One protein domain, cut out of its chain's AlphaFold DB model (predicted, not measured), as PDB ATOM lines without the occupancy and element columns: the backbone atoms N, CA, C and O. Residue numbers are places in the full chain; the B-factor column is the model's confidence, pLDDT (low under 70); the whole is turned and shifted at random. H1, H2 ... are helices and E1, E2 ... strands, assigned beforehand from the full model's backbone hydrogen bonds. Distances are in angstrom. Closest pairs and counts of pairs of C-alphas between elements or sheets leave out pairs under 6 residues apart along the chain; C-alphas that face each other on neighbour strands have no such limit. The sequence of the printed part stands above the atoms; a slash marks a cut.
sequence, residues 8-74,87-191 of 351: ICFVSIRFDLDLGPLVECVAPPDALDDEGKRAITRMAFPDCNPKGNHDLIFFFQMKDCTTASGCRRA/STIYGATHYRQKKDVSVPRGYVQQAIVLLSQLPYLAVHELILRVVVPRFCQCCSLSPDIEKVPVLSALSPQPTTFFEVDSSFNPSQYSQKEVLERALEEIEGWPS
ATOM      1  N   ILE A   8     -20.602  27.331 -18.124       94.50
ATOM      2  CA  ILE A   8     -20.666  27.640 -16.695       94.50
ATOM      3  C   ILE A   8     -19.325  27.324 -16.041       94.50
ATOM      4  O   ILE A   8     -18.767  28.159 -15.337       94.50
ATOM      5  N   CYS A   9     -18.843  26.096 -16.232       96.75
ATOM      6  CA  CYS A   9     -17.616  25.614 -15.620       96.75
ATOM      7  C   CYS A   9     -17.114  24.332 -16.282       96.75
ATOM      8  O   CYS A   9     -17.854  23.634 -16.989       96.75
ATOM      9  N   PHE A  10     -15.862  24.008 -15.973       98.44
ATOM     10  CA  PHE A  10     -15.313  22.668 -16.110       98.44
ATOM     11  C   PHE A  10     -15.209  21.987 -14.744       98.44
ATOM     12  O   PHE A  10     -14.947  22.638 -13.733       98.44
ATOM     13  N   VAL A  11     -15.364  20.664 -14.717       98.44
ATOM     14  CA  VAL A  11     -15.153  19.835 -13.525       98.44
ATOM     15  C   VAL A  11     -14.238  18.669 -13.878       98.44
ATOM     16  O   VAL A  11     -14.507  17.944 -14.833       98.44
ATOM     17  N   SER A  12     -13.175  18.476 -13.098       97.94
ATOM     18  CA  SER A  12     -12.337  17.275 -13.135       97.94
ATOM     19  C   SER A  12     -12.723  16.346 -11.997       97.94
ATOM     20  O   SER A  12     -12.824  16.776 -10.846       97.94
ATOM     21  N   ILE A  13     -12.901  15.067 -12.308       97.69
ATOM     22  CA  ILE A  13     -13.266  14.030 -11.347       97.69
ATOM     23  C   ILE A  13     -12.350  12.835 -11.570       97.69
ATOM     24  O   ILE A  13     -12.180  12.387 -12.704       97.69
ATOM     25  N   ARG A  14     -11.791  12.287 -10.494       95.38
ATOM     26  CA  ARG A  14     -10.993  11.058 -10.521       95.38
ATOM     27  C   ARG A  14     -11.697   9.985  -9.716       95.38
ATOM     28  O   ARG A  14     -12.305  10.275  -8.693       95.38
ATOM     29  N   PHE A  15     -11.624   8.747 -10.183       93.56
ATOM     30  CA  PHE A  15     -12.091   7.625  -9.384       93.56
ATOM     31  C   PHE A  15     -11.032   7.253  -8.348       93.56
ATOM     32  O   PHE A  15      -9.933   6.828  -8.708       93.56
ATOM     33  N   ASP A  16     -11.390   7.395  -7.080       92.19
ATOM     34  CA  ASP A  16     -10.644   6.872  -5.948       92.19
ATOM     35  C   ASP A  16     -11.155   5.470  -5.578       92.19
ATOM     36  O   ASP A  16     -12.339   5.164  -5.729       92.19
ATOM     37  N   LEU A  17     -10.258   4.594  -5.126       87.12
ATOM     38  CA  LEU A  17     -10.602   3.206  -4.808       87.12
ATOM     39  C   LEU A  17     -11.498   3.073  -3.575       87.12
ATOM     40  O   LEU A  17     -12.354   2.189  -3.555       87.12
ATOM     41  N   ASP A  18     -11.306   3.941  -2.587       89.00
ATOM     42  CA  ASP A  18     -11.972   3.853  -1.291       89.00
ATOM     43  C   ASP A  18     -13.219   4.742  -1.255       89.00
ATOM     44  O   ASP A  18     -14.245   4.373  -0.684       89.00
ATOM     45  N   LEU A  19     -13.144   5.911  -1.898       90.38
ATOM     46  CA  LEU A  19     -14.207   6.919  -1.882       90.38
ATOM     47  C   LEU A  19     -15.103   6.886  -3.128       90.38
ATOM     48  O   LEU A  19     -16.199   7.450  -3.112       90.38
ATOM     49  N   GLY A  20     -14.662   6.240  -4.209       91.75
ATOM     50  CA  GLY A  20     -15.327   6.303  -5.508       91.75
ATOM     51  C   GLY A  20     -15.032   7.614  -6.255       91.75
ATOM     52  O   GLY A  20     -13.947   8.181  -6.113       91.75
ATOM     53  N   PRO A  21     -15.949   8.110  -7.107       94.25
ATOM     54  CA  PRO A  21     -15.722   9.331  -7.879       94.25
ATOM     55  C   PRO A  21     -15.561  10.575  -6.987       94.25
ATOM     56  O   PRO A  21     -16.504  10.999  -6.318       94.25
ATOM     57  N   LEU A  22     -14.385  11.199  -7.037       95.56
ATOM     58  CA  LEU A  22     -14.020  12.385  -6.266       95.56
ATOM     59  C   LEU A  22     -13.776  13.581  -7.189       95.56
ATOM     60  O   LEU A  22     -12.975  13.509  -8.122       95.56
ATOM     61  N   VAL A  23     -14.450  14.700  -6.913       97.31
ATOM     62  CA  VAL A  23     -14.210  15.969  -7.616       97.31
ATOM     63  C   VAL A  23     -12.836  16.505  -7.216       97.31
ATOM     64  O   VAL A  23     -12.626  16.873  -6.065       97.31
ATOM     65  N   GLU A  24     -11.912  16.576  -8.171       95.81
ATOM     66  CA  GLU A  24     -10.563  17.110  -7.947       95.81
ATOM     67  C   GLU A  24     -10.516  18.627  -8.110       95.81
ATOM     68  O   GLU A  24      -9.785  19.323  -7.409       95.81
ATOM     69  N   CYS A  25     -11.271  19.143  -9.078       96.00
ATOM     70  CA  CYS A  25     -11.252  20.550  -9.431       96.00
ATOM     71  C   CYS A  25     -12.586  20.964 -10.050       96.00
ATOM     72  O   CYS A  25     -13.163  20.230 -10.852       96.00
ATOM     73  N   VAL A  26     -13.034  22.167  -9.700       97.50
ATOM     74  CA  VAL A  26     -14.067  22.919 -10.412       97.50
ATOM     75  C   VAL A  26     -13.404  24.214 -10.882       97.50
ATOM     76  O   VAL A  26     -12.712  24.861 -10.096       97.50
ATOM     77  N   ALA A  27     -13.580  24.571 -12.150       96.25
ATOM     78  CA  ALA A  27     -13.071  25.806 -12.736       96.25
ATOM     79  C   ALA A  27     -14.260  26.620 -13.288       96.25
ATOM     80  O   ALA A  27     -14.870  26.153 -14.253       96.25
ATOM     81  N   PRO A  28     -14.616  27.777 -12.686       95.25
ATOM     82  CA  PRO A  28     -14.004  28.363 -11.492       95.25
ATOM     83  C   PRO A  28     -14.400  27.601 -10.208       95.25
ATOM     84  O   PRO A  28     -15.439  26.936 -10.195       95.25
ATOM     85  N   PRO A  29     -13.632  27.720  -9.105       91.94
ATOM     86  CA  PRO A  29     -13.850  26.951  -7.871       91.94
ATOM     87  C   PRO A  29     -15.262  27.047  -7.277       91.94
ATOM     88  O   PRO A  29     -15.789  26.052  -6.776       91.94
ATOM     89  N   ASP A  30     -15.895  28.215  -7.399       90.06
ATOM     90  CA  ASP A  30     -17.196  28.516  -6.794       90.06
ATOM     91  C   ASP A  30     -18.365  28.377  -7.778       90.06
ATOM     92  O   ASP A  30     -19.457  28.880  -7.522       90.06
ATOM     93  N   ALA A  31     -18.180  27.714  -8.924       92.75
ATOM     94  CA  ALA A  31     -19.252  27.575  -9.913       92.75
ATOM     95  C   ALA A  31     -20.429  26.713  -9.428       92.75
ATOM     96  O   ALA A  31     -21.565  26.913  -9.864       92.75
ATOM     97  N   LEU A  32     -20.160  25.742  -8.550       94.00
ATOM     98  CA  LEU A  32     -21.111  24.715  -8.125       94.00
ATOM     99  C   LEU A  32     -21.218  24.642  -6.608       94.00
ATOM    100  O   LEU A  32     -20.203  24.651  -5.908       94.00
ATOM    101  N   ASP A  33     -22.448  24.501  -6.120       93.50
ATOM    102  CA  ASP A  33     -22.691  24.158  -4.722       93.50
ATOM    103  C   ASP A  33     -22.368  22.672  -4.444       93.50
ATOM    104  O   ASP A  33     -22.055  21.882  -5.345       93.50
ATOM    105  N   ASP A  34     -22.414  22.273  -3.171       92.81
ATOM    106  CA  ASP A  34     -22.085  20.899  -2.780       92.81
ATOM    107  C   ASP A  34     -23.087  19.870  -3.320       92.81
ATOM    108  O   ASP A  34     -22.729  18.707  -3.515       92.81
ATOM    109  N   GLU A  35     -24.326  20.283  -3.596       92.31
ATOM    110  CA  GLU A  35     -25.316  19.421  -4.238       92.31
ATOM    111  C   GLU A  35     -24.962  19.184  -5.707       92.31
ATOM    112  O   GLU A  35     -25.000  18.049  -6.170       92.31
ATOM    113  N   GLY A  36     -24.518  20.216  -6.423       93.50
ATOM    114  CA  GLY A  36     -24.010  20.117  -7.785       93.50
ATOM    115  C   GLY A  36     -22.802  19.190  -7.878       93.50
ATOM    116  O   GLY A  36     -22.773  18.312  -8.740       93.50
ATOM    117  N   LYS A  37     -21.843  19.313  -6.950       95.50
ATOM    118  CA  LYS A  37     -20.669  18.421  -6.885       95.50
ATOM    119  C   LYS A  37     -21.080  16.955  -6.692       95.50
ATOM    120  O   LYS A  37     -20.594  16.099  -7.427       95.50
ATOM    121  N   ARG A  38     -22.009  16.664  -5.768       93.38
ATOM    122  CA  ARG A  38     -22.559  15.306  -5.552       93.38
ATOM    123  C   ARG A  38     -23.378  14.796  -6.735       93.38
ATOM    124  O   ARG A  38     -23.342  13.614  -7.058       93.38
ATOM    125  N   ALA A  39     -24.148  15.662  -7.381       93.44
ATOM    126  CA  ALA A  39     -24.960  15.284  -8.525       93.44
ATOM    127  C   ALA A  39     -24.079  14.858  -9.707       93.44
ATOM    128  O   ALA A  39     -24.326  13.817 -10.313       93.44
ATOM    129  N   ILE A  40     -23.017  15.613  -9.986       95.12
ATOM    130  CA  ILE A  40     -22.113  15.342 -11.105       95.12
ATOM    131  C   ILE A  40     -21.344  14.031 -10.916       95.12
ATOM    132  O   ILE A  40     -21.205  13.287 -11.885       95.12
ATOM    133  N   THR A  41     -20.879  13.696  -9.708       94.31
ATOM    134  CA  THR A  41     -20.144  12.436  -9.476       94.31
ATOM    135  C   THR A  41     -20.969  11.194  -9.819       94.31
ATOM    136  O   THR A  41     -20.405  10.200 -10.270       94.31
ATOM    137  N   ARG A  42     -22.301  11.279  -9.696       91.81
ATOM    138  CA  ARG A  42     -23.252  10.209 -10.045       91.81
ATOM    139  C   ARG A  42     -23.548  10.107 -11.544       91.81
ATOM    140  O   ARG A  42     -23.983   9.054 -12.005       91.81
ATOM    141  N   MET A  43     -23.334  11.186 -12.301       92.69
ATOM    142  CA  MET A  43     -23.676  11.281 -13.731       92.69
ATOM    143  C   MET A  43     -22.457  11.221 -14.657       92.69
ATOM    144  O   MET A  43     -22.583  10.826 -15.810       92.69
ATOM    145  N   ALA A  44     -21.276  11.617 -14.182       94.75
ATOM    146  CA  ALA A  44     -20.070  11.736 -14.999       94.75
ATOM    147  C   ALA A  44     -19.360  10.396 -15.269       94.75
ATOM    148  O   ALA A  44     -18.468  10.328 -16.113       94.75
ATOM    149  N   PHE A  45     -19.751   9.324 -14.579       93.25
ATOM    150  CA  PHE A  45     -19.185   7.991 -14.763       93.25
ATOM    151  C   PHE A  45     -20.230   7.060 -15.382       93.25
ATOM    152  O   PHE A  45     -21.371   7.038 -14.922       93.25
ATOM    153  N   PRO A  46     -19.869   6.287 -16.417       90.31
ATOM    154  CA  PRO A  46     -20.792   5.340 -17.014       90.31
ATOM    155  C   PRO A  46     -20.993   4.100 -16.133       90.31
ATOM    156  O   PRO A  46     -20.048   3.593 -15.533       90.31
ATOM    157  N   ASP A  47     -22.213   3.556 -16.124       84.31
ATOM    158  CA  ASP A  47     -22.552   2.321 -15.389       84.31
ATOM    159  C   ASP A  47     -21.798   1.097 -15.913       84.31
ATOM    160  O   ASP A  47     -21.487   0.153 -15.185       84.31
ATOM    161  N   CYS A  48     -21.582   1.069 -17.224       76.25
ATOM    162  CA  CYS A  48     -20.938  -0.027 -17.918       76.25
ATOM    163  C   CYS A  48     -19.856   0.558 -18.812       76.25
ATOM    164  O   CYS A  48     -20.143   1.362 -19.701       76.25
ATOM    165  N   ASN A  49     -18.623   0.110 -18.606       72.62
ATOM    166  CA  ASN A  49     -17.566   0.378 -19.564       72.62
ATOM    167  C   ASN A  49     -17.836  -0.451 -20.827       72.62
ATOM    168  O   ASN A  49     -17.995  -1.674 -20.716       72.62
ATOM    169  N   PRO A  50     -17.896   0.166 -22.018       66.94
ATOM    170  CA  PRO A  50     -18.020  -0.593 -23.250       66.94
ATOM    171  C   PRO A  50     -16.838  -1.563 -23.406       66.94
ATOM    172  O   PRO A  50     -15.728  -1.310 -22.935       66.94
ATOM    173  N   LYS A  51     -17.080  -2.709 -24.053       62.38
ATOM    174  CA  LYS A  51     -16.022  -3.683 -24.358       62.38
ATOM    175  C   LYS A  51     -15.069  -3.064 -25.389       62.38
ATOM    176  O   LYS A  51     -15.448  -2.928 -26.547       62.38
ATOM    177  N   GLY A  52     -13.852  -2.707 -24.980       61.03
ATOM    178  CA  GLY A  52     -12.859  -2.040 -25.833       61.03
ATOM    179  C   GLY A  52     -12.518  -0.632 -25.340       61.03
ATOM    180  O   GLY A  52     -12.725  -0.345 -24.165       61.03
ATOM    181  N   ASN A  53     -11.959   0.199 -26.233       58.06
ATOM    182  CA  ASN A  53     -11.454   1.553 -25.957       58.06
ATOM    183  C   ASN A  53     -12.328   2.330 -24.963       58.06
ATOM    184  O   ASN A  53     -13.553   2.376 -25.071       58.06
ATOM    185  N   HIS A  54     -11.656   2.907 -23.980       76.06
ATOM    186  CA  HIS A  54     -12.230   3.313 -22.706       76.06
ATOM    187  C   HIS A  54     -12.563   4.804 -22.610       76.06
ATOM    188  O   HIS A  54     -13.090   5.246 -21.588       76.06
ATOM    189  N   ASP A  55     -12.269   5.550 -23.672       92.44
ATOM    190  CA  ASP A  55     -12.466   6.986 -23.723       92.44
ATOM    191  C   ASP A  55     -13.706   7.291 -24.556       92.44
ATOM    192  O   ASP A  55     -13.861   6.814 -25.684       92.44
ATOM    193  N   LEU A  56     -14.639   8.036 -23.972       93.31
ATOM    194  CA  LEU A  56     -15.941   8.285 -24.573       93.31
ATOM    195  C   LEU A  56     -16.524   9.626 -24.140       93.31
ATOM    196  O   LEU A  56     -16.288  10.096 -23.026       93.31
ATOM    197  N   ILE A  57     -17.324  10.215 -25.027       95.00
ATOM    198  CA  ILE A  57     -18.071  11.443 -24.758       95.00
ATOM    199  C   ILE A  57     -19.559  11.142 -24.715       95.00
ATOM    200  O   ILE A  57     -20.097  10.496 -25.614       95.00
ATOM    201  N   PHE A  58     -20.235  11.618 -23.678       95.19
ATOM    202  CA  PHE A  58     -21.680  11.484 -23.527       95.19
ATOM    203  C   PHE A  58     -22.276  12.701 -22.828       95.19
ATOM    204  O   PHE A  58     -21.565  13.523 -22.250       95.19
ATOM    205  N   PHE A  59     -23.598  12.817 -22.910       95.50
ATOM    206  CA  PHE A  59     -24.314  14.035 -22.555       95.50
ATOM    207  C   PHE A  59     -25.412  13.767 -21.531       95.50
ATOM    208  O   PHE A  59     -26.150  12.782 -21.605       95.50
ATOM    209  N   PHE A  60     -25.570  14.687 -20.592       95.19
ATOM    210  CA  PHE A  60     -26.573  14.597 -19.541       95.19
ATOM    211  C   PHE A  60     -27.231  15.953 -19.288       95.19
ATOM    212  O   PHE A  60     -26.772  17.003 -19.744       95.19
ATOM    213  N   GLN A  61     -28.344  15.916 -18.567       92.19
ATOM    214  CA  GLN A  61     -28.998  17.097 -18.027       92.19
ATOM    215  C   GLN A  61     -29.002  16.991 -16.517       92.19
ATOM    216  O   GLN A  61     -29.196  15.908 -15.967       92.19
ATOM    217  N   MET A  62     -28.847  18.125 -15.853       91.56
ATOM    218  CA  MET A  62     -29.001  18.194 -14.411       91.56
ATOM    219  C   MET A  62     -29.715  19.477 -14.015       91.56
ATOM    220  O   MET A  62     -29.790  20.446 -14.773       91.56
ATOM    221  N   LYS A  63     -30.249  19.477 -12.798       90.38
ATOM    222  CA  LYS A  63     -30.776  20.689 -12.181       90.38
ATOM    223  C   LYS A  63     -29.663  21.735 -12.064       90.38
ATOM    224  O   LYS A  63     -28.512  21.397 -11.798       90.38
ATOM    225  N   ASP A  64     -30.018  23.001 -12.244       90.00
ATOM    226  CA  ASP A  64     -29.120  24.134 -12.049       90.00
ATOM    227  C   ASP A  64     -28.792  24.300 -10.558       90.00
ATOM    228  O   ASP A  64     -29.520  24.959  -9.804       90.00
ATOM    229  N   CYS A  65     -27.690  23.665 -10.163       87.44
ATOM    230  CA  CYS A  65     -27.062  23.744  -8.846       87.44
ATOM    231  C   CYS A  65     -25.836  24.679  -8.870       87.44
ATOM    232  O   CYS A  65     -24.834  24.446  -8.189       87.44
ATOM    233  N   THR A  66     -25.870  25.721  -9.711       87.06
ATOM    234  CA  THR A  66     -24.854  26.776  -9.655       87.06
ATOM    235  C   THR A  66     -25.010  27.589  -8.375       87.06
ATOM    236  O   THR A  66     -26.128  27.865  -7.934       87.06
ATOM    237  N   THR A  67     -23.904  28.044  -7.793       81.44
ATOM    238  CA  THR A  67     -23.938  28.918  -6.603       81.44
ATOM    239  C   THR A  67     -24.783  30.174  -6.846       81.44
ATOM    240  O   THR A  67     -25.605  30.550  -6.011       81.44
ATOM    241  N   ALA A  68     -24.699  30.749  -8.050       77.38
ATOM    242  CA  ALA A  68     -25.534  31.865  -8.492       77.38
ATOM    243  C   ALA A  68     -27.045  31.536  -8.539       77.38
ATOM    244  O   ALA A  68     -27.887  32.418  -8.352       77.38
ATOM    245  N   SER A  69     -27.428  30.287  -8.826       75.75
ATOM    246  CA  SER A  69     -28.816  29.805  -8.717       75.75
ATOM    247  C   SER A  69     -29.238  29.657  -7.247       75.75
ATOM    248  O   SER A  69     -30.332  30.088  -6.869       75.75
ATOM    249  N   GLY A  70     -28.343  29.141  -6.398       65.69
ATOM    250  CA  GLY A  70     -28.537  29.028  -4.950       65.69
ATOM    251  C   GLY A  70     -28.808  30.373  -4.265       65.69
ATOM    252  O   GLY A  70     -29.805  30.502  -3.551       65.69
ATOM    253  N   CYS A  71     -27.998  31.402  -4.547       60.62
ATOM    254  CA  CYS A  71     -28.190  32.755  -4.007       60.62
ATOM    255  C   CYS A  71     -29.550  33.351  -4.405       60.62
ATOM    256  O   CYS A  71     -30.286  33.841  -3.551       60.62
ATOM    257  N   ARG A  72     -29.949  33.213  -5.678       61.50
ATOM    258  CA  ARG A  72     -31.252  33.701  -6.169       61.50
ATOM    259  C   ARG A  72     -32.441  33.041  -5.466       61.50
ATOM    260  O   ARG A  72     -33.455  33.698  -5.253       61.50
ATOM    261  N   ARG A  73     -32.332  31.758  -5.096       58.22
ATOM    262  CA  ARG A  73     -33.363  31.058  -4.309       58.22
ATOM    263  C   ARG A  73     -33.461  31.585  -2.878       58.22
ATOM    264  O   ARG A  73     -34.572  31.659  -2.363       58.22
ATOM    265  N   ALA A  74     -32.335  31.929  -2.251       58.00
ATOM    266  CA  ALA A  74     -32.299  32.444  -0.879       58.00
ATOM    267  C   ALA A  74     -32.895  33.860  -0.759       58.00
ATOM    268  O   ALA A  74     -33.504  34.185   0.255       58.00
ATOM    269  N   SER A  87     -34.361  25.526 -13.040       82.56
ATOM    270  CA  SER A  87     -33.629  25.693 -14.301       82.56
ATOM    271  C   SER A  87     -32.795  24.434 -14.562       82.56
ATOM    272  O   SER A  87     -32.270  23.842 -13.618       82.56
ATOM    273  N   THR A  88     -32.726  23.982 -15.811       87.12
ATOM    274  CA  THR A  88     -31.948  22.800 -16.212       87.12
ATOM    275  C   THR A  88     -30.701  23.258 -16.948       87.12
ATOM    276  O   THR A  88     -30.786  24.126 -17.817       87.12
ATOM    277  N   ILE A  89     -29.562  22.657 -16.618       92.25
ATOM    278  CA  ILE A  89     -28.281  22.866 -17.296       92.25
ATOM    279  C   ILE A  89     -27.852  21.586 -18.013       92.25
ATOM    280  O   ILE A  89     -28.315  20.483 -17.708       92.25
ATOM    281  N   TYR A  90     -26.966  21.749 -18.986       93.50
ATOM    282  CA  TYR A  90     -26.510  20.691 -19.877       93.50
ATOM    283  C   TYR A  90     -25.067  20.340 -19.552       93.50
ATOM    284  O   TYR A  90     -24.239  21.235 -19.383       93.50
ATOM    285  N   GLY A  91     -24.783  19.044 -19.486       95.81
ATOM    286  CA  GLY A  91     -23.452  18.514 -19.258       95.81
ATOM    287  C   GLY A  91     -22.961  17.690 -20.437       95.81
ATOM    288  O   GLY A  91     -23.705  16.878 -20.990       95.81
ATOM    289  N   ALA A  92     -21.698  17.884 -20.798       97.00
ATOM    290  CA  ALA A  92     -20.950  16.991 -21.670       97.00
ATOM    291  C   ALA A  92     -19.771  16.430 -20.878       97.00
ATOM    292  O   ALA A  92     -18.985  17.197 -20.322       97.00
ATOM    293  N   THR A  93     -19.644  15.109 -20.829       97.38
ATOM    294  CA  THR A  93     -18.557  14.433 -20.119       97.38
ATOM    295  C   THR A  93     -17.649  13.736 -21.106       97.38
ATOM    296  O   THR A  93     -18.128  12.911 -21.877       97.38
ATOM    297  N   HIS A  94     -16.347  13.998 -21.023       97.06
ATOM    298  CA  HIS A  94     -15.320  13.098 -21.527       97.06
ATOM    299  C   HIS A  94     -14.869  12.181 -20.392       97.06
ATOM    300  O   HIS A  94     -14.153  12.602 -19.482       97.06
ATOM    301  N   TYR A  95     -15.280  10.923 -20.450       96.25
ATOM    302  CA  TYR A  95     -14.805   9.890 -19.543       96.25
ATOM    303  C   TYR A  95     -13.618   9.173 -20.177       96.25
ATOM    304  O   TYR A  95     -13.675   8.837 -21.356       96.25
ATOM    305  N   ARG A  96     -12.564   8.938 -19.394       93.69
ATOM    306  CA  ARG A  96     -11.387   8.160 -19.783       93.69
ATOM    307  C   ARG A  96     -11.110   7.061 -18.779       93.69
ATOM    308  O   ARG A  96     -11.184   7.286 -17.568       93.69
ATOM    309  N   GLN A  97     -10.699   5.903 -19.275       92.50
ATOM    310  CA  GLN A  97     -10.140   4.842 -18.445       92.50
ATOM    311  C   GLN A  97      -8.858   4.305 -19.082       92.50
ATOM    312  O   GLN A  97      -8.860   3.583 -20.072       92.50
ATOM    313  N   LYS A  98      -7.723   4.620 -18.474       90.81
ATOM    314  CA  LYS A  98      -6.418   4.293 -19.036       90.81
ATOM    315  C   LYS A  98      -5.733   3.216 -18.224       90.81
ATOM    316  O   LYS A  98      -5.598   3.351 -17.012       90.81
ATOM    317  N   LYS A  99      -5.289   2.150 -18.892       89.56
ATOM    318  CA  LYS A  99      -4.521   1.080 -18.252       89.56
ATOM    319  C   LYS A  99      -3.200   1.636 -17.727       89.56
ATOM    320  O   LYS A  99      -2.451   2.254 -18.478       89.56
ATOM    321  N   ASP A 100      -2.917   1.364 -16.463       89.62
ATOM    322  CA  ASP A 100      -1.677   1.751 -15.804       89.62
ATOM    323  C   ASP A 100      -1.337   0.723 -14.730       89.62
ATOM    324  O   ASP A 100      -2.018   0.603 -13.713       89.62
ATOM    325  N   VAL A 101      -0.281  -0.045 -14.990       89.38
ATOM    326  CA  VAL A 101       0.181  -1.123 -14.110       89.38
ATOM    327  C   VAL A 101       0.836  -0.605 -12.829       89.38
ATOM    328  O   VAL A 101       1.023  -1.384 -11.901       89.38
ATOM    329  N   SER A 102       1.189   0.684 -12.771       87.81
ATOM    330  CA  SER A 102       1.778   1.303 -11.579       87.81
ATOM    331  C   SER A 102       0.740   1.629 -10.501       87.81
ATOM    332  O   SER A 102       1.091   1.800  -9.335       87.81
ATOM    333  N   VAL A 103      -0.543   1.678 -10.869       86.31
ATOM    334  CA  VAL A 103      -1.651   1.948  -9.949       86.31
ATOM    335  C   VAL A 103      -2.228   0.614  -9.456       86.31
ATOM    336  O   VAL A 103      -2.430  -0.280 -10.278       86.31
ATOM    337  N   PRO A 104      -2.574   0.452  -8.159       84.25
ATOM    338  CA  PRO A 104      -3.031  -0.829  -7.594       84.25
ATOM    339  C   PRO A 104      -4.194  -1.493  -8.344       84.25
ATOM    340  O   PRO A 104      -4.296  -2.715  -8.401       84.25
ATOM    341  N   ARG A 105      -5.069  -0.688  -8.954       84.94
ATOM    342  CA  ARG A 105      -6.222  -1.161  -9.730       84.94
ATOM    343  C   ARG A 105      -5.875  -1.633 -11.148       84.94
ATOM    344  O   ARG A 105      -6.710  -2.236 -11.817       84.94
ATOM    345  N   GLY A 106      -4.681  -1.312 -11.638       88.50
ATOM    346  CA  GLY A 106      -4.249  -1.561 -13.012       88.50
ATOM    347  C   GLY A 106      -4.774  -0.554 -14.043       88.50
ATOM    348  O   GLY A 106      -4.537  -0.738 -15.238       88.50
ATOM    349  N   TYR A 107      -5.508   0.482 -13.618       89.75
ATOM    350  CA  TYR A 107      -5.991   1.566 -14.478       89.75
ATOM    351  C   TYR A 107      -6.409   2.814 -13.691       89.75
ATOM    352  O   TYR A 107      -6.827   2.728 -12.536       89.75
ATOM    353  N   VAL A 108      -6.350   3.965 -14.362       91.88
ATOM    354  CA  VAL A 108      -6.824   5.273 -13.892       91.88
ATOM    355  C   VAL A 108      -8.127   5.618 -14.600       91.88
ATOM    356  O   VAL A 108      -8.200   5.519 -15.824       91.88
ATOM    357  N   GLN A 109      -9.143   6.049 -13.850       93.62
ATOM    358  CA  GLN A 109     -10.385   6.581 -14.417       93.62
ATOM    359  C   GLN A 109     -10.529   8.058 -14.070       93.62
ATOM    360  O   GLN A 109     -10.385   8.442 -12.905       93.62
ATOM    361  N   GLN A 110     -10.849   8.868 -15.073       95.31
ATOM    362  CA  GLN A 110     -11.140  10.285 -14.900       95.31
ATOM    363  C   GLN A 110     -12.323  10.700 -15.770       95.31
ATOM    364  O   GLN A 110     -12.553  10.136 -16.839       95.31
ATOM    365  N   ALA A 111     -13.046  11.715 -15.321       97.00
ATOM    366  CA  ALA A 111     -14.084  12.377 -16.087       97.00
ATOM    367  C   ALA A 111     -13.818  13.884 -16.108       97.00
ATOM    368  O   ALA A 111     -13.591  14.495 -15.062       97.00
ATOM    369  N   ILE A 112     -13.857  14.471 -17.303       98.06
ATOM    370  CA  ILE A 112     -13.819  15.916 -17.518       98.06
ATOM    371  C   ILE A 112     -15.208  16.333 -17.980       98.06
ATOM    372  O   ILE A 112     -15.676  15.887 -19.027       98.06
ATOM    373  N   VAL A 113     -15.866  17.179 -17.199       98.38
ATOM    374  CA  VAL A 113     -17.237  17.624 -17.448       98.38
ATOM    375  C   VAL A 113     -17.229  19.092 -17.838       98.38
ATOM    376  O   VAL A 113     -16.651  19.910 -17.131       98.38
ATOM    377  N   LEU A 114     -17.905  19.431 -18.931       98.25
ATOM    378  CA  LEU A 114     -18.278  20.796 -19.289       98.25
ATOM    379  C   LEU A 114     -19.751  20.996 -18.943       98.25
ATOM    380  O   LEU A 114     -20.599  20.250 -19.434       98.25
ATOM    381  N   LEU A 115     -20.059  22.020 -18.145       97.25
ATOM    382  CA  LEU A 115     -21.432  22.438 -17.867       97.25
ATOM    383  C   LEU A 115     -21.790  23.722 -18.608       97.25
ATOM    384  O   LEU A 115     -20.981  24.638 -18.725       97.25
ATOM    385  N   SER A 116     -23.024  23.805 -19.097       93.56
ATOM    386  CA  SER A 116     -23.492  24.909 -19.931       93.56
ATOM    387  C   SER A 116     -24.974  25.207 -19.725       93.56
ATOM    388  O   SER A 116     -25.796  24.305 -19.570       93.56
ATOM    389  N   GLN A 117     -25.332  26.488 -19.810       89.69
ATOM    390  CA  GLN A 117     -26.718  26.965 -19.819       89.69
ATOM    391  C   GLN A 117     -27.421  26.696 -21.159       89.69
ATOM    392  O   GLN A 117     -28.647  26.631 -21.226       89.69
ATOM    393  N   LEU A 118     -26.660  26.561 -22.252       87.62
ATOM    394  CA  LEU A 118     -27.203  26.342 -23.597       87.62
ATOM    395  C   LEU A 118     -26.975  24.901 -24.082       87.62
ATOM    396  O   LEU A 118     -25.881  24.373 -23.875       87.62
ATOM    397  N   PRO A 119     -27.947  24.284 -24.785       86.38
ATOM    398  CA  PRO A 119     -27.877  22.901 -25.273       86.38
ATOM    399  C   PRO A 119     -27.062  22.753 -26.569       86.38
ATOM    400  O   PRO A 119     -27.520  22.157 -27.543       86.38
ATOM    401  N   TYR A 120     -25.861  23.323 -26.633       87.62
ATOM    402  CA  TYR A 120     -25.005  23.243 -27.822       87.62
ATOM    403  C   TYR A 120     -24.092  22.019 -27.775       87.62
ATOM    404  O   TYR A 120     -22.876  22.156 -27.815       87.62
ATOM    405  N   LEU A 121     -24.687  20.824 -27.716       89.06
ATOM    406  CA  LEU A 121     -23.984  19.554 -27.464       89.06
ATOM    407  C   LEU A 121     -22.788  19.320 -28.401       89.06
ATOM    408  O   LEU A 121     -21.703  18.976 -27.943       89.06
ATOM    409  N   ALA A 122     -22.954  19.584 -29.701       88.44
ATOM    410  CA  ALA A 122     -21.869  19.463 -30.675       88.44
ATOM    411  C   ALA A 122     -20.722  20.455 -30.407       88.44
ATOM    412  O   ALA A 122     -19.554  20.116 -30.575       88.44
ATOM    413  N   VAL A 123     -21.040  21.668 -29.941       90.69
ATOM    414  CA  VAL A 123     -20.041  22.673 -29.550       90.69
ATOM    415  C   VAL A 123     -19.387  22.297 -28.218       90.69
ATOM    416  O   VAL A 123     -18.187  22.487 -28.063       90.69
ATOM    417  N   HIS A 124     -20.134  21.726 -27.267       93.31
ATOM    418  CA  HIS A 124     -19.573  21.209 -26.014       93.31
ATOM    419  C   HIS A 124     -18.532  20.130 -26.284       93.31
ATOM    420  O   HIS A 124     -17.434  20.188 -25.738       93.31
ATOM    421  N   GLU A 125     -18.850  19.185 -27.167       93.06
ATOM    422  CA  GLU A 125     -17.888  18.183 -27.609       93.06
ATOM    423  C   GLU A 125     -16.683  18.833 -28.295       93.06
ATOM    424  O   GLU A 125     -15.554  18.518 -27.945       93.06
ATOM    425  N   LEU A 126     -16.895  19.762 -29.229       92.06
ATOM    426  CA  LEU A 126     -15.808  20.466 -29.916       92.06
ATOM    427  C   LEU A 126     -14.849  21.162 -28.932       92.06
ATOM    428  O   LEU A 126     -13.637  21.100 -29.112       92.06
ATOM    429  N   ILE A 127     -15.383  21.772 -27.870       95.31
ATOM    430  CA  ILE A 127     -14.590  22.357 -26.780       95.31
ATOM    431  C   ILE A 127     -13.795  21.263 -26.054       95.31
ATOM    432  O   ILE A 127     -12.582  21.392 -25.893       95.31
ATOM    433  N   LEU A 128     -14.439  20.158 -25.662       96.31
ATOM    434  CA  LEU A 128     -13.760  19.035 -25.002       96.31
ATOM    435  C   LEU A 128     -12.647  18.436 -25.875       96.31
ATOM    436  O   LEU A 128     -11.592  18.095 -25.349       96.31
ATOM    437  N   ARG A 129     -12.822  18.376 -27.199       93.06
ATOM    438  CA  ARG A 129     -11.803  17.892 -28.150       93.06
ATOM    439  C   ARG A 129     -10.530  18.737 -28.164       93.06
ATOM    440  O   ARG A 129      -9.488  18.232 -28.563       93.06
ATOM    441  N   VAL A 130     -10.600  19.993 -27.730       94.75
ATOM    442  CA  VAL A 130      -9.438  20.885 -27.611       94.75
ATOM    443  C   VAL A 130      -8.855  20.852 -26.195       94.75
ATOM    444  O   VAL A 130      -7.634  20.810 -26.022       94.75
ATOM    445  N   VAL A 131      -9.720  20.859 -25.176       97.25
ATOM    446  CA  VAL A 131      -9.319  20.959 -23.762       97.25
ATOM    447  C   VAL A 131      -8.761  19.641 -23.231       97.25
ATOM    448  O   VAL A 131      -7.714  19.627 -22.585       97.25
ATOM    449  N   VAL A 132      -9.439  18.526 -23.508       96.75
ATOM    450  CA  VAL A 132      -9.127  17.224 -22.909       96.75
ATOM    451  C   VAL A 132      -7.743  16.698 -23.301       96.75
ATOM    452  O   VAL A 132      -7.042  16.277 -22.386       96.75
ATOM    453  N   PRO A 133      -7.280  16.750 -24.570       95.38
ATOM    454  CA  PRO A 133      -5.935  16.273 -24.907       95.38
ATOM    455  C   PRO A 133      -4.839  16.931 -24.057       95.38
ATOM    456  O   PRO A 133      -4.037  16.241 -23.431       95.38
ATOM    457  N   ARG A 134      -4.877  18.263 -23.921       96.75
ATOM    458  CA  ARG A 134      -3.924  19.030 -23.099       96.75
ATOM    459  C   ARG A 134      -4.055  18.703 -21.616       96.75
ATOM    460  O   ARG A 134      -3.060  18.488 -20.929       96.75
ATOM    461  N   PHE A 135      -5.290  18.611 -21.126       96.94
ATOM    462  CA  PHE A 135      -5.576  18.207 -19.751       96.94
ATOM    463  C   PHE A 135      -5.017  16.809 -19.437       96.94
ATOM    464  O   PHE A 135      -4.470  16.582 -18.355       96.94
ATOM    465  N   CYS A 136      -5.135  15.861 -20.368       95.88
ATOM    466  CA  CYS A 136      -4.637  14.503 -20.198       95.88
ATOM    467  C   CYS A 136      -3.111  14.406 -20.333       95.88
ATOM    468  O   CYS A 136      -2.509  13.603 -19.619       95.88
ATOM    469  N   GLN A 137      -2.472  15.243 -21.160       95.56
ATOM    470  CA  GLN A 137      -1.008  15.380 -21.206       95.56
ATOM    471  C   GLN A 137      -0.439  15.881 -19.864       95.56
ATOM    472  O   GLN A 137       0.634  15.450 -19.454       95.56
ATOM    473  N   CYS A 138      -1.173  16.737 -19.141       96.12
ATOM    474  CA  CYS A 138      -0.813  17.227 -17.802       96.12
ATOM    475  C   CYS A 138      -1.119  16.243 -16.657       96.12
ATOM    476  O   CYS A 138      -0.970  16.597 -15.484       96.12
ATOM    477  N   CYS A 139      -1.622  15.040 -16.945       92.94
ATOM    478  CA  CYS A 139      -2.050  14.133 -15.889       92.94
ATOM    479  C   CYS A 139      -0.857  13.566 -15.112       92.94
ATOM    480  O   CYS A 139       0.037  12.955 -15.691       92.94
ATOM    481  N   SER A 140      -0.875  13.710 -13.786       89.44
ATOM    482  CA  SER A 140       0.174  13.163 -12.918       89.44
ATOM    483  C   SER A 140       0.215  11.632 -12.919       89.44
ATOM    484  O   SER A 140       1.283  11.050 -12.757       89.44
ATOM    485  N   LEU A 141      -0.938  10.985 -13.114       88.69
ATOM    486  CA  LEU A 141      -1.065   9.532 -13.206       88.69
ATOM    487  C   LEU A 141      -1.510   9.161 -14.623       88.69
ATOM    488  O   LEU A 141      -2.595   9.537 -15.066       88.69
ATOM    489  N   SER A 142      -0.674   8.405 -15.333       90.44
ATOM    490  CA  SER A 142      -0.944   7.950 -16.704       90.44
ATOM    491  C   SER A 142      -1.140   9.086 -17.740       90.44
ATOM    492  O   SER A 142      -2.163   9.101 -18.433       90.44
ATOM    493  N   PRO A 143      -0.188  10.026 -17.916       93.94
ATOM    494  CA  PRO A 143      -0.299  11.103 -18.911       93.94
ATOM    495  C   PRO A 143      -0.441  10.571 -20.338       93.94
ATOM    496  O   PRO A 143       0.160   9.551 -20.694       93.94
ATOM    497  N   ASP A 144      -1.251  11.234 -21.161       93.00
ATOM    498  CA  ASP A 144      -1.379  10.900 -22.584       93.00
ATOM    499  C   ASP A 144      -0.131  11.322 -23.358       93.00
ATOM    500  O   ASP A 144       0.299  12.469 -23.304       93.00
ATOM    501  N   ILE A 145       0.458  10.350 -24.056       91.56
ATOM    502  CA  ILE A 145       1.700  10.493 -24.830       91.56
ATOM    503  C   ILE A 145       1.525  10.076 -26.293       91.56
ATOM    504  O   ILE A 145       2.384  10.348 -27.124       91.56
ATOM    505  N   GLU A 146       0.401   9.438 -26.614       90.88
ATOM    506  CA  GLU A 146       0.049   8.955 -27.945       90.88
ATOM    507  C   GLU A 146      -1.409   9.295 -28.253       90.88
ATOM    508  O   GLU A 146      -2.184   9.615 -27.350       90.88
ATOM    509  N   LYS A 147      -1.781   9.214 -29.533       90.38
ATOM    510  CA  LYS A 147      -3.158   9.444 -29.973       90.38
ATOM    511  C   LYS A 147      -4.131   8.496 -29.264       90.38
ATOM    512  O   LYS A 147      -3.899   7.287 -29.200       90.38
ATOM    513  N   VAL A 148      -5.253   9.034 -28.798       90.50
ATOM    514  CA  VAL A 148      -6.249   8.271 -28.034       90.50
ATOM    515  C   VAL A 148      -7.537   8.125 -28.843       90.50
ATOM    516  O   VAL A 148      -8.084   9.128 -29.299       90.50
ATOM    517  N   PRO A 149      -8.049   6.904 -29.068       90.88
ATOM    518  CA  PRO A 149      -9.357   6.715 -29.682       90.88
ATOM    519  C   PRO A 149     -10.471   7.078 -28.694       90.88
ATOM    520  O   PRO A 149     -10.609   6.449 -27.648       90.88
ATOM    521  N   VAL A 150     -11.304   8.042 -29.074       91.62
ATOM    522  CA  VAL A 150     -12.455   8.524 -28.308       91.62
ATOM    523  C   VAL A 150     -13.744   8.184 -29.046       91.62
ATOM    524  O   VAL A 150     -13.931   8.535 -30.216       91.62
ATOM    525  N   LEU A 151     -14.645   7.496 -28.352       90.88
ATOM    526  CA  LEU A 151     -15.974   7.153 -28.839       90.88
ATOM    527  C   LEU A 151     -16.925   8.348 -28.670       90.88
ATOM    528  O   LEU A 151     -17.200   8.772 -27.546       90.88
ATOM    529  N   SER A 152     -17.473   8.855 -29.776       90.69
ATOM    530  CA  SER A 152     -18.543   9.856 -29.750       90.69
ATOM    531  C   SER A 152     -19.605   9.600 -30.818       90.69
ATOM    532  O   SER A 152     -19.296   9.429 -31.996       90.69
ATOM    533  N   ALA A 153     -20.871   9.642 -30.410       88.25
ATOM    534  CA  ALA A 153     -22.035   9.501 -31.269       88.25
ATOM    535  C   ALA A 153     -22.382  10.776 -32.063       88.25
ATOM    536  O   ALA A 153     -23.106  10.686 -33.052       88.25
ATOM    537  N   LEU A 154     -21.881  11.956 -31.668       86.56
ATOM    538  CA  LEU A 154     -22.061  13.185 -32.463       86.56
ATOM    539  C   LEU A 154     -20.975  13.366 -33.531       86.56
ATOM    540  O   LEU A 154     -21.066  14.265 -34.365       86.56
ATOM    541  N   SER A 155     -19.952  12.517 -33.517       74.31
ATOM    542  CA  SER A 155     -18.868  12.554 -34.482       74.31
ATOM    543  C   SER A 155     -19.241  11.821 -35.783       74.31
ATOM    544  O   SER A 155     -19.869  10.764 -35.730       74.31
ATOM    545  N   PRO A 156     -18.814  12.314 -36.967       59.31
ATOM    546  CA  PRO A 156     -19.068  11.651 -38.251       59.31
ATOM    547  C   PRO A 156     -18.449  10.249 -38.351       59.31
ATOM    548  O   PRO A 156     -18.917   9.425 -39.134       59.31
ATOM    549  N   GLN A 157     -17.407   9.973 -37.563       61.34
ATOM    550  CA  GLN A 157     -16.903   8.625 -37.327       61.34
ATOM    551  C   GLN A 157     -17.156   8.279 -35.856       61.34
ATOM    552  O   GLN A 157     -16.754   9.070 -34.997       61.34
ATOM    553  N   PRO A 158     -17.776   7.122 -35.546       59.81
ATOM    554  CA  PRO A 158     -18.138   6.759 -34.175       59.81
ATOM    555  C   PRO A 158     -16.917   6.702 -33.251       59.81
ATOM    556  O   PRO A 158     -17.030   6.929 -32.052       59.81
ATOM    557  N   THR A 159     -15.727   6.456 -33.797       72.94
ATOM    558  CA  THR A 159     -14.459   6.629 -33.087       72.94
ATOM    559  C   THR A 159     -13.642   7.705 -33.776       72.94
ATOM    560  O   THR A 159     -13.406   7.633 -34.980       72.94
ATOM    561  N   THR A 160     -13.177   8.678 -33.005       80.81
ATOM    562  CA  THR A 160     -12.220   9.679 -33.479       80.81
ATOM    563  C   THR A 160     -11.000   9.728 -32.605       80.81
ATOM    564  O   THR A 160     -11.087   9.478 -31.412       80.81
ATOM    565  N   PHE A 161      -9.867  10.082 -33.193       84.94
ATOM    566  CA  PHE A 161      -8.625  10.190 -32.450       84.94
ATOM    567  C   PHE A 161      -8.483  11.584 -31.854       84.94
ATOM    568  O   PHE A 161      -8.728  12.593 -32.517       84.94
ATOM    569  N   PHE A 162      -8.114  11.615 -30.582       88.69
ATOM    570  CA  PHE A 162      -7.598  12.795 -29.919       88.69
ATOM    571  C   PHE A 162      -6.095  12.773 -30.131       88.69
ATOM    572  O   PHE A 162      -5.405  11.866 -29.664       88.69
ATOM    573  N   GLU A 163      -5.620  13.734 -30.915       86.69
ATOM    574  CA  GLU A 163      -4.200  13.899 -31.180       86.69
ATOM    575  C   GLU A 163      -3.520  14.514 -29.959       86.69
ATOM    576  O   GLU A 163      -4.065  15.402 -29.298       86.69
ATOM    577  N   VAL A 164      -2.309  14.047 -29.680       88.06
ATOM    578  CA  VAL A 164      -1.442  14.676 -28.684       88.06
ATOM    579  C   VAL A 164      -0.963  15.995 -29.260       88.06
ATOM    580  O   VAL A 164      -0.423  16.032 -30.367       88.06
ATOM    581  N   ASP A 165      -1.138  17.086 -28.518       88.69
ATOM    582  CA  ASP A 165      -0.626  18.374 -28.956       88.69
ATOM    583  C   ASP A 165       0.889  18.414 -28.734       88.69
ATOM    584  O   ASP A 165       1.368  18.617 -27.618       88.69
ATOM    585  N   SER A 166       1.650  18.209 -29.809       88.25
ATOM    586  CA  SER A 166       3.114  18.233 -29.780       88.25
ATOM    587  C   SER A 166       3.697  19.621 -29.507       88.25
ATOM    588  O   SER A 166       4.873  19.728 -29.169       88.25
ATOM    589  N   SER A 167       2.911  20.687 -29.689       89.38
ATOM    590  CA  SER A 167       3.326  22.062 -29.386       89.38
ATOM    591  C   SER A 167       3.074  22.446 -27.925       89.38
ATOM    592  O   SER A 167       3.637  23.425 -27.432       89.38
ATOM    593  N   PHE A 168       2.249  21.670 -27.221       92.81
ATOM    594  CA  PHE A 168       1.913  21.889 -25.826       92.81
ATOM    595  C   PHE A 168       2.986  21.290 -24.910       92.81
ATOM    596  O   PHE A 168       3.344  20.120 -25.030       92.81
ATOM    597  N   ASN A 169       3.491  22.089 -23.965       92.44
ATOM    598  CA  ASN A 169       4.451  21.631 -22.964       92.44
ATOM    599  C   ASN A 169       3.728  21.297 -21.644       92.44
ATOM    600  O   ASN A 169       3.486  22.210 -20.851       92.44
ATOM    601  N   PRO A 170       3.413  20.017 -21.362       92.62
ATOM    602  CA  PRO A 170       2.656  19.647 -20.168       92.62
ATOM    603  C   PRO A 170       3.400  19.914 -18.857       92.62
ATOM    604  O   PRO A 170       2.761  20.023 -17.821       92.62
ATOM    605  N   SER A 171       4.729  20.062 -18.868       92.00
ATOM    606  CA  SER A 171       5.501  20.348 -17.650       92.00
ATOM    607  C   SER A 171       5.299  21.769 -17.116       92.00
ATOM    608  O   SER A 171       5.680  22.048 -15.984       92.00
ATOM    609  N   GLN A 172       4.732  22.674 -17.920       93.38
ATOM    610  CA  GLN A 172       4.478  24.067 -17.535       93.38
ATOM    611  C   GLN A 172       3.073  24.301 -16.976       93.38
ATOM    612  O   GLN A 172       2.792  25.401 -16.505       93.38
ATOM    613  N   TYR A 173       2.195  23.300 -17.053       94.88
ATOM    614  CA  TYR A 173       0.789  23.442 -16.704       94.88
ATOM    615  C   TYR A 173       0.327  22.266 -15.850       94.88
ATOM    616  O   TYR A 173       0.621  21.105 -16.123       94.88
ATOM    617  N   SER A 174      -0.470  22.563 -14.839       96.31
ATOM    618  CA  SER A 174      -1.289  21.589 -14.132       96.31
ATOM    619  C   SER A 174      -2.605  21.339 -14.873       96.31
ATOM    620  O   SER A 174      -3.083  22.165 -15.653       96.31
ATOM    621  N   GLN A 175      -3.247  20.208 -14.571       96.50
ATOM    622  CA  GLN A 175      -4.586  19.889 -15.076       96.50
ATOM    623  C   GLN A 175      -5.602  21.008 -14.792       96.50
ATOM    624  O   GLN A 175      -6.406  21.352 -15.653       96.50
ATOM    625  N   LYS A 176      -5.530  21.607 -13.598       96.81
ATOM    626  CA  LYS A 176      -6.384  22.721 -13.181       96.81
ATOM    627  C   LYS A 176      -6.168  23.969 -14.046       96.81
ATOM    628  O   LYS A 176      -7.139  24.515 -14.557       96.81
ATOM    629  N   GLU A 177      -4.918  24.375 -14.268       97.00
ATOM    630  CA  GLU A 177      -4.598  25.580 -15.052       97.00
ATOM    631  C   GLU A 177      -5.036  25.472 -16.518       97.00
ATOM    632  O   GLU A 177      -5.371  26.484 -17.133       97.00
ATOM    633  N   VAL A 178      -5.054  24.261 -17.087       97.69
ATOM    634  CA  VAL A 178      -5.603  24.028 -18.434       97.69
ATOM    635  C   VAL A 178      -7.101  24.341 -18.470       97.69
ATOM    636  O   VAL A 178      -7.560  25.009 -19.397       97.69
ATOM    637  N   LEU A 179      -7.858  23.887 -17.466       98.06
ATOM    638  CA  LEU A 179      -9.300  24.139 -17.375       98.06
ATOM    639  C   LEU A 179      -9.606  25.619 -17.116       98.06
ATOM    640  O   LEU A 179     -10.506  26.170 -17.747       98.06
ATOM    641  N   GLU A 180      -8.850  26.261 -16.222       96.69
ATOM    642  CA  GLU A 180      -9.005  27.687 -15.904       96.69
ATOM    643  C   GLU A 180      -8.727  28.561 -17.133       96.69
ATOM    644  O   GLU A 180      -9.589  29.347 -17.517       96.69
ATOM    645  N   ARG A 181      -7.607  28.345 -17.840       96.38
ATOM    646  CA  ARG A 181      -7.313  29.093 -19.075       96.38
ATOM    647  C   ARG A 181      -8.329  28.862 -20.184       96.38
ATOM    648  O   ARG A 181      -8.669  29.799 -20.904       96.38
ATOM    649  N   ALA A 182      -8.797  27.624 -20.349       97.00
ATOM    650  CA  ALA A 182      -9.823  27.324 -21.339       97.00
ATOM    651  C   ALA A 182     -11.091  28.134 -21.062       97.00
ATOM    652  O   ALA A 182     -11.684  28.692 -21.984       97.00
ATOM    653  N   LEU A 183     -11.493  28.220 -19.792       96.19
ATOM    654  CA  LEU A 183     -12.669  28.980 -19.417       96.19
ATOM    655  C   LEU A 183     -12.460  30.492 -19.557       96.19
ATOM    656  O   LEU A 183     -13.333  31.148 -20.112       96.19
ATOM    657  N   GLU A 184     -11.311  31.028 -19.140       94.44
ATOM    658  CA  GLU A 184     -10.958  32.445 -19.325       94.44
ATOM    659  C   GLU A 184     -11.056  32.868 -20.802       94.44
ATOM    660  O   GLU A 184     -11.614  33.920 -21.126       94.44
ATOM    661  N   GLU A 185     -10.568  32.033 -21.725       94.81
ATOM    662  CA  GLU A 185     -10.678  32.301 -23.162       94.81
ATOM    663  C   GLU A 185     -12.138  32.244 -23.641       94.81
ATOM    664  O   GLU A 185     -12.568  33.129 -24.387       94.81
ATOM    665  N   ILE A 186     -12.917  31.259 -23.172       94.44
ATOM    666  CA  ILE A 186     -14.350  31.118 -23.484       94.44
ATOM    667  C   ILE A 186     -15.171  32.298 -22.941       94.44
ATOM    668  O   ILE A 186     -16.111  32.744 -23.599       94.44
ATOM    669  N   GLU A 187     -14.830  32.851 -21.779       91.81
ATOM    670  CA  GLU A 187     -15.485  34.046 -21.232       91.81
ATOM    671  C   GLU A 187     -15.257  35.289 -22.105       91.81
ATOM    672  O   GLU A 187     -16.131  36.157 -22.196       91.81
ATOM    673  N   GLY A 188     -14.110  35.352 -22.790       90.19
ATOM    674  CA  GLY A 188     -13.781  36.376 -23.783       90.19
ATOM    675  C   GLY A 188     -14.451  36.174 -25.150       90.19
ATOM    676  O   GLY A 188     -14.266  36.994 -26.068       90.19
ATOM    677  N   TRP A 189     -15.211  35.091 -25.333       91.31
ATOM    678  CA  TRP A 189     -15.933  34.841 -26.575       91.31
ATOM    679  C   TRP A 189     -17.127  35.790 -26.745       91.31
ATOM    680  O   TRP A 189     -17.725  36.261 -25.773       91.31
ATOM    681  N   PRO A 190     -17.519  36.076 -27.999       88.62
ATOM    682  CA  PRO A 190     -18.730  36.832 -28.268       88.62
ATOM    683  C   PRO A 190     -19.953  36.089 -27.718       88.62
ATOM    684  O   PRO A 190     -19.993  34.857 -27.687       88.62
ATOM    685  N   SER A 191     -20.990  36.837 -27.332       83.12
ATOM    686  CA  SER A 191     -22.224  36.233 -26.822       83.12
ATOM    687  C   SER A 191     -22.810  35.233 -27.828       83.12
ATOM    688  O   SER A 191     -22.842  35.526 -29.027       83.12
TER     689      SER A 191
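Overview. This is residues 8 to 74 and 87 to 191 of the 351 residues of the protein "UDENN domain-containing protein" of Trypanosoma cruzi (UniProt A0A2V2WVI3). One strongly twisted, curled sheet of seven strands forms the core, with helices H3 and H4 covering one face and the shorter helix H1 on the other, three layers in all. The sheet curls round both H3 and H1; the small hairpin E6 and E7 extends it past E3, and H2 lies off it, beside the cut. The printed part has 172 residues, with seven named strands and four named helices in the order E1 E2 H1 E3 H2 E4 E5 H3 E6 E7 H4. The sheet runs E2 E1 E5 E4 E3 E6 E7 and is mixed; the class is mixed, helices and strands. The whole is compact and rounded, with a radius of gyration of the C-alphas of 15.6 A and spans of 48 by 39 by 34 A.

Arrangement. E5, residues 107 to 116, is antiparallel to E4, residues 88 to 99, in a hairpin, with N 94 and O 112 2.8 A apart. E1, residues 8 to 16, is antiparallel to E5, with N 11 and O 113 at 2.8 A. E2, residues 20 to 27, an edge strand, forms a hairpin with E1, with N 12 and O 25 at 2.8 A. E3, residues 55 to 63, is antiparallel to E4, with N 60 and O 91 at 2.9 A. Its pairing is staggered: its residues 55 to 56 pair with E6, residues 148 to 151, which is parallel to it, with N 151 and O 55 at 2.9 A. E7, residues 159 to 162, the other edge strand, forms a hairpin with E6, with N 150 and O 160 at 2.8 A. H3, residues 121 to 137, is on the sheet, its closest C-alphas to E4 being His 124 and Ala 92, 6.2 A apart. E5, H3 and E6 make a split strand-helix-strand unit, two strands running the same way with E4 and E3 between them, and its crossover is right-handed. H4, residues 175 to 187, is on the same face, over E2 and E1 at a height over the sheet of 8.8 A. It runs along the strands, at 13 degrees to E1 on the local plane. Residues 131 to 136 of H3 touch H4, closest at the C-alphas of Phe 135 and Gln 175, 5.1 A; the two run opposite ways at a steep tilt of 35.1 degrees, only just past shallow. H1, residues 34 to 43, is on the opposite face, its closest C-alphas to E2 being Thr 41 and Pro 21, 5.6 A apart. H2, residues 67 to 74, is not on the sheet and touches no helix. Every O i to N i+4 pair is within hydrogen-bond range in H2 and H4, against 5 of 6 in H1 and 10 of 13 in H3.

Along the chain. E1 begins at C-alpha 8 (-20.666, 27.640, -16.695) and is 25.4 A long; H4 ends at C-alpha 187 (-15.485, 34.046, -21.232). E4 is 35.0 A long, E5 29.7 A, E3 25.6 A and H3 24.2 A. H3 has a kink of 32 degrees near residue 130.

Size, cuts and confidence. The C-alphas of Ala 74 and Val 101, the two farthest apart, are 48.5 A apart. Residues 75 to 86 are not printed, and C-alphas 74 and 87 are 15.1 A apart across the cut. The links H1 to E3 and E7 to H4 are long. Mean pLDDT of the printed part is 89.6, with residues 50 to 53, 70 to 74 and 156 to 158 under 70.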